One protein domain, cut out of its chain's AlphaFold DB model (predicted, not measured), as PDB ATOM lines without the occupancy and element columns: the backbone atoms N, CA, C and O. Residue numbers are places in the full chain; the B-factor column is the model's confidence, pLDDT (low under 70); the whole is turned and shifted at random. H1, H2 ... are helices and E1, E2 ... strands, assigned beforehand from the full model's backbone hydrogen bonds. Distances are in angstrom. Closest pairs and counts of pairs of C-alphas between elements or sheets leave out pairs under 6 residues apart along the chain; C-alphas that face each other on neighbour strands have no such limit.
ATOM      1  N   LEU A  21     193.079 229.257 219.573       95.19
ATOM      2  CA  LEU A  21     192.014 229.132 218.583       95.19
ATOM      3  C   LEU A  21     191.786 230.460 217.850       95.19
ATOM      4  O   LEU A  21     191.663 231.519 218.468       95.19
ATOM      5  N   PHE A  22     191.654 230.385 216.528       96.12
ATOM      6  CA  PHE A  22     191.217 231.473 215.665       96.12
ATOM      7  C   PHE A  22     189.945 231.068 214.919       96.12
ATOM      8  O   PHE A  22     189.949 230.122 214.136       96.12
ATOM      9  N   ILE A  23     188.854 231.796 215.145       96.12
ATOM     10  CA  ILE A  23     187.564 231.545 214.493       96.12
ATOM     11  C   ILE A  23     187.392 232.542 213.356       96.12
ATOM     12  O   ILE A  23     187.607 233.744 213.545       96.12
ATOM     13  N   MET A  24     186.984 232.059 212.186       95.88
ATOM     14  CA  MET A  24     186.692 232.919 211.042       95.88
ATOM     15  C   MET A  24     185.419 232.493 210.301       95.88
ATOM     16  O   MET A  24     185.066 231.316 210.331       95.88
ATOM     17  N   PRO A  25     184.718 233.420 209.626       95.94
ATOM     18  CA  PRO A  25     183.577 233.074 208.785       95.94
ATOM     19  C   PRO A  25     183.982 232.176 207.609       95.94
ATOM     20  O   PRO A  25     184.997 232.425 206.964       95.94
ATOM     21  N   MET A  26     183.137 231.206 207.257       95.31
ATOM     22  CA  MET A  26     183.290 230.399 206.034       95.31
ATOM     23  C   MET A  26     183.390 231.258 204.762       95.31
ATOM     24  O   MET A  26     184.125 230.926 203.838       95.31
ATOM     25  N   GLU A  27     182.711 232.408 204.729       94.25
ATOM     26  CA  GLU A  27     182.778 233.357 203.608       94.25
ATOM     27  C   GLU A  27     184.204 233.882 203.341       94.25
ATOM     28  O   GLU A  27     184.507 234.288 202.224       94.25
ATOM     29  N   ASN A  28     185.106 233.833 204.329       94.81
ATOM     30  CA  ASN A  28     186.500 234.252 204.177       94.81
ATOM     31  C   ASN A  28     187.445 233.130 203.713       94.81
ATOM     32  O   ASN A  28     188.644 233.377 203.581       94.81
ATOM     33  N   CYS A  29     186.952 231.921 203.423       93.56
ATOM     34  CA  CYS A  29     187.789 230.820 202.933       93.56
ATOM     35  C   CYS A  29     188.600 231.192 201.674       93.56
ATOM     36  O   CYS A  29     189.731 230.743 201.524       93.56
ATOM     37  N   GLN A  30     188.073 232.061 200.801       90.94
ATOM     38  CA  GLN A  30     188.785 232.533 199.599       90.94
ATOM     39  C   GLN A  30     189.936 233.508 199.903       90.94
ATOM     40  O   GLN A  30     190.809 233.713 199.064       90.94
ATOM     41  N   GLU A  31     189.943 234.113 201.092       90.00
ATOM     42  CA  GLU A  31     190.969 235.055 201.552       90.00
ATOM     43  C   GLU A  31     192.017 234.392 202.456       90.00
ATOM     44  O   GLU A  31     192.890 235.083 202.991       90.00
ATOM     45  N   LEU A  32     191.939 233.068 202.651       90.44
ATOM     46  CA  LEU A  32     192.912 232.333 203.452       90.44
ATOM     47  C   LEU A  32     194.331 232.573 202.910       90.44
ATOM     48  O   LEU A  32     194.589 232.372 201.719       90.44
ATOM     49  N   PRO A  33     195.280 232.991 203.764       88.00
ATOM     50  CA  PRO A  33     196.663 233.117 203.345       88.00
ATOM     51  C   PRO A  33     197.246 231.731 203.051       88.00
ATOM     52  O   PRO A  33     196.943 230.755 203.735       88.00
ATOM     53  N   SER A  34     198.164 231.660 202.087       85.12
ATOM     54  CA  SER A  34     198.891 230.426 201.750       85.12
ATOM     55  C   SER A  34     199.723 229.869 202.909       85.12
ATOM     56  O   SER A  34     200.067 228.690 202.917       85.12
ATOM     57  N   GLN A  35     200.059 230.717 203.882       85.75
ATOM     58  CA  GLN A  35     200.754 230.339 205.099       85.75
ATOM     59  C   GLN A  35     199.937 230.767 206.316       85.75
ATOM     60  O   GLN A  35     199.744 231.960 206.567       85.75
ATOM     61  N   ILE A  36     199.509 229.782 207.100       87.19
ATOM     62  CA  ILE A  36     198.907 230.006 208.411       87.19
ATOM     63  C   ILE A  36     200.046 230.230 209.416       87.19
ATOM     64  O   ILE A  36     201.003 229.454 209.444       87.19
ATOM     65  N   PRO A  37     200.012 231.321 210.200       84.38
ATOM     66  CA  PRO A  37     201.051 231.589 211.177       84.38
ATOM     67  C   PRO A  37     200.955 230.593 212.334       84.38
ATOM     68  O   PRO A  37     199.893 230.461 212.942       84.38
ATOM     69  N   SER A  38     202.087 229.966 212.681       78.25
ATOM     70  CA  SER A  38     202.218 228.923 213.721       78.25
ATOM     71  C   SER A  38     201.332 227.686 213.496       78.25
ATOM     72  O   SER A  38     200.599 227.612 212.516       78.25
ATOM     73  N   ASP A  39     201.373 226.722 214.419       79.38
ATOM     74  CA  ASP A  39     200.447 225.576 214.455       79.38
ATOM     75  C   ASP A  39     199.062 225.979 215.017       79.38
ATOM     76  O   ASP A  39     198.436 225.238 215.774       79.38
ATOM     77  N   MET A  40     198.599 227.196 214.707       89.38
ATOM     78  CA  MET A  40     197.372 227.779 215.257       89.38
ATOM     79  C   MET A  40     196.142 226.989 214.798       89.38
ATOM     80  O   MET A  40     195.954 226.754 213.602       89.38
ATOM     81  N   THR A  41     195.259 226.639 215.737       93.94
ATOM     82  CA  THR A  41     193.974 226.020 215.398       93.94
ATOM     83  C   THR A  41     193.079 227.066 214.748       93.94
ATOM     84  O   THR A  41     192.744 228.073 215.370       93.94
ATOM     85  N   VAL A  42     192.678 226.839 213.500       95.56
ATOM     86  CA  VAL A  42     191.765 227.721 212.762       95.56
ATOM     87  C   VAL A  42     190.443 226.998 212.552       95.56
ATOM     88  O   VAL A  42     190.455 225.900 212.006       95.56
ATOM     89  N   ALA A  43     189.330 227.611 212.953       96.69
ATOM     90  CA  ALA A  43     187.979 227.065 212.826       96.69
ATOM     91  C   ALA A  43     187.099 227.955 211.920       96.69
ATOM     92  O   ALA A  43     186.651 229.025 212.349       96.69
ATOM     93  N   PRO A  44     186.859 227.544 210.662       96.06
ATOM     94  CA  PRO A  44     185.877 228.156 209.768       96.06
ATOM     95  C   PRO A  44     184.430 227.838 210.184       96.06
ATOM     96  O   PRO A  44     184.055 226.667 210.273       96.06
ATOM     97  N   VAL A  45     183.596 228.862 210.392       96.88
ATOM     98  CA  VAL A  45     182.215 228.719 210.900       96.88
ATOM     99  C   VAL A  45     181.183 229.505 210.080       96.88
ATOM    100  O   VAL A  45     181.470 230.586 209.563       96.88
ATOM    101  N   ASN A  46     179.955 228.994 209.963       95.62
ATOM    102  CA  ASN A  46     178.854 229.649 209.237       95.62
ATOM    103  C   ASN A  46     178.016 230.592 210.119       95.62
ATOM    104  O   ASN A  46     177.473 231.605 209.660       95.62
ATOM    105  N   ASN A  47     177.873 230.260 211.399       95.75
ATOM    106  CA  ASN A  47     176.961 230.920 212.331       95.75
ATOM    107  C   ASN A  47     177.561 230.988 213.747       95.75
ATOM    108  O   ASN A  47     178.710 230.605 213.962       95.75
ATOM    109  N   LEU A  48     176.814 231.577 214.685       96.19
ATOM    110  CA  LEU A  48     177.263 231.760 216.066       96.19
ATOM    111  C   LEU A  48     177.331 230.446 216.840       96.19
ATOM    112  O   LEU A  48     178.261 230.276 217.619       96.19
ATOM    113  N   ASP A  49     176.401 229.531 216.591       97.69
ATOM    114  CA  ASP A  49     176.349 228.247 217.290       97.69
ATOM    115  C   ASP A  49     177.605 227.423 216.972       97.69
ATOM    116  O   ASP A  49     178.313 227.008 217.881       97.69
ATOM    117  N   GLU A  50     178.000 227.342 215.694       97.12
ATOM    118  CA  GLU A  50     179.257 226.697 215.284       97.12
ATOM    119  C   GLU A  50     180.501 227.349 215.926       97.12
ATOM    120  O   GLU A  50     181.490 226.671 216.212       97.12
ATOM    121  N   ALA A  51     180.480 228.668 216.160       97.12
ATOM    122  CA  ALA A  51     181.578 229.360 216.837       97.12
ATOM    123  C   ALA A  51     181.660 228.985 218.321       97.12
ATOM    124  O   ALA A  51     182.761 228.801 218.841       97.12
ATOM    125  N   ILE A  52     180.513 228.868 218.994       97.88
ATOM    126  CA  ILE A  52     180.432 228.424 220.387       97.88
ATOM    127  C   ILE A  52     180.915 226.973 220.488       97.88
ATOM    128  O   ILE A  52     181.817 226.698 221.278       97.88
ATOM    129  N   ASP A  53     180.428 226.086 219.618       98.06
ATOM    130  CA  ASP A  53     180.829 224.675 219.574       98.06
ATOM    131  C   ASP A  53     182.346 224.512 219.382       98.06
ATOM    132  O   ASP A  53     182.983 223.660 220.011       98.06
ATOM    133  N   ALA A  54     182.965 225.350 218.540       97.69
ATOM    134  CA  ALA A  54     184.410 225.334 218.334       97.69
ATOM    135  C   ALA A  54     185.186 225.709 219.610       97.69
ATOM    136  O   ALA A  54     186.201 225.080 219.921       97.69
ATOM    137  N   ILE A  55     184.700 226.699 220.368       97.25
ATOM    138  CA  ILE A  55     185.292 227.110 221.649       97.25
ATOM    139  C   ILE A  55     185.149 225.993 222.682       97.25
ATOM    140  O   ILE A  55     186.127 225.646 223.352       97.25
ATOM    141  N   GLU A  56     183.958 225.407 222.806       98.12
ATOM    142  CA  GLU A  56     183.696 224.310 223.741       98.12
ATOM    143  C   GLU A  56     184.565 223.089 223.422       98.12
ATOM    144  O   GLU A  56     185.176 222.513 224.322       98.12
ATOM    145  N   THR A  57     184.713 222.755 222.136       98.06
ATOM    146  CA  THR A  57     185.553 221.644 221.678       98.06
ATOM    147  C   THR A  57     187.012 221.826 222.095       98.06
ATOM    148  O   THR A  57     187.595 220.909 222.674       98.06
ATOM    149  N   VAL A  58     187.603 223.002 221.849       96.38
ATOM    150  CA  VAL A  58     188.989 223.289 222.261       96.38
ATOM    151  C   VAL A  58     189.123 223.277 223.783       96.38
ATOM    152  O   VAL A  58     190.079 222.715 224.314       96.38
ATOM    153  N   THR A  59     188.142 223.827 224.501       96.00
ATOM    154  CA  THR A  59     188.139 223.854 225.974       96.00
ATOM    155  C   THR A  59     188.059 222.445 226.576       96.00
ATOM    156  O   THR A  59     188.645 222.184 227.625       96.00
ATOM    157  N   ALA A  60     187.393 221.511 225.894       97.50
ATOM    158  CA  ALA A  60     187.344 220.095 226.257       97.50
ATOM    159  C   ALA A  60     188.604 219.297 225.846       97.50
ATOM    160  O   ALA A  60     188.659 218.087 226.066       97.50
ATOM    161  N   GLY A  61     189.614 219.943 225.250       95.88
ATOM    162  CA  GLY A  61     190.838 219.302 224.755       95.88
ATOM    163  C   GLY A  61     190.687 218.624 223.387       95.88
ATOM    164  O   GLY A  61     191.569 217.876 222.968       95.88
ATOM    165  N   GLY A  62     189.569 218.858 222.700       96.25
ATOM    166  CA  GLY A  62     189.313 218.375 221.350       96.25
ATOM    167  C   GLY A  62     189.859 219.306 220.267       96.25
ATOM    168  O   GLY A  62     190.318 220.418 220.526       96.25
ATOM    169  N   LYS A  63     189.764 218.846 219.015       95.38
ATOM    170  CA  LYS A  63     190.080 219.644 217.827       95.38
ATOM    171  C   LYS A  63     188.785 219.936 217.056       95.38
ATOM    172  O   LYS A  63     188.132 218.977 216.642       95.38
ATOM    173  N   PRO A  64     188.397 221.210 216.866       96.44
ATOM    174  CA  PRO A  64     187.235 221.558 216.058       96.44
ATOM    175  C   PRO A  64     187.511 221.292 214.577       96.44
ATOM    176  O   PRO A  64     188.665 221.150 214.163       96.44
ATOM    177  N   ALA A  65     186.448 221.253 213.774       95.19
ATOM    178  CA  ALA A  65     186.581 221.174 212.326       95.19
ATOM    179  C   ALA A  65     187.325 222.417 211.801       95.19
ATOM    180  O   ALA A  65     186.979 223.553 212.136       95.19
ATOM    181  N   GLY A  66     188.381 222.179 211.031       94.06
ATOM    182  CA  GLY A  66     189.373 223.173 210.661       94.06
ATOM    183  C   GLY A  66     189.269 223.651 209.217       94.06
ATOM    184  O   GLY A  66     188.200 223.660 208.601       94.06
ATOM    185  N   ILE A  67     190.408 224.084 208.674       92.62
ATOM    186  CA  ILE A  67     190.521 224.654 207.322       92.62
ATOM    187  C   ILE A  67     190.131 223.683 206.205       92.62
ATOM    188  O   ILE A  67     189.807 224.141 205.116       92.62
ATOM    189  N   GLU A  68     190.070 222.377 206.466       92.19
ATOM    190  CA  GLU A  68     189.535 221.385 205.528       92.19
ATOM    191  C   GLU A  68     188.083 221.687 205.108       92.19
ATOM    192  O   GLU A  68     187.648 221.313 204.019       92.19
ATOM    193  N   ARG A  69     187.332 222.443 205.925       92.56
ATOM    194  CA  ARG A  69     185.994 222.942 205.562       92.56
ATOM    195  C   ARG A  69     186.026 223.922 204.389       92.56
ATOM    196  O   ARG A  69     185.042 224.014 203.666       92.56
ATOM    197  N   CYS A  70     187.138 224.626 204.180       90.38
ATOM    198  CA  CYS A  70     187.322 225.546 203.058       90.38
ATOM    199  C   CYS A  70     187.662 224.840 201.738       90.38
ATOM    200  O   CYS A  70     187.581 225.462 200.683       90.38
ATOM    201  N   GLU A  71     188.052 223.565 201.796       75.31
ATOM    202  CA  GLU A  71     188.424 222.746 200.633       75.31
ATOM    203  C   GLU A  71     187.263 221.875 200.131       75.31
ATOM    204  O   GLU A  71     187.399 221.166 199.133       75.31
TER     205      GLU A  71
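This is residues 21 to 71 of the 73 residues of the protein "Lon proteolytic domain-containing protein" of Leucobacter coleopterorum (UniProt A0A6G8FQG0). Two parallel strands, E1 and E2, form a middle ribbon with H2 on one side and small helices H1 and H3 on the other; residues 33 to 39 stick out. The printed part has 51 residues, with three named helices and two strands in the order E1, H1, E2, H2, H3, class mixed. It is compact, radius of gyration of the C-alphas 10.5 A, spans 29 by 24 by 14 A.

E1, residues 21 to 25, 13.5 A, begins at C-alpha 21 (192.014, 229.132, 218.583). H1 is residues 26 to 31, E2 41 to 45, H2 48 to 59, 16.7 A. H3, residues 67 to 71, ends at C-alpha 71 (188.424, 222.746, 200.633).

N 22 of E1 and O 41 of E2 are within hydrogen-bond range, 2.8 A. E1, H1, E2 make a strand-helix-strand unit, parallel strands joined through a helix, crossover right-handed. The closest C-alphas of E2 and H2, Val 45 and Ala 51, are 6.0 A apart. H1 touches H3, closest C-alphas Cys 29 and Cys 70, 5.3 A. Every O i to N i+4 pair is within range in H2, 0 of 2 in H1 and 0 of 1 in H3; for O i to N i+3, 2 of 3 and 2 of 2.

The farthest C-alphas, Gln 30 and Ala 60, are 29.5 A apart. The printed part has no cut, no long link and no residue under pLDDT 70.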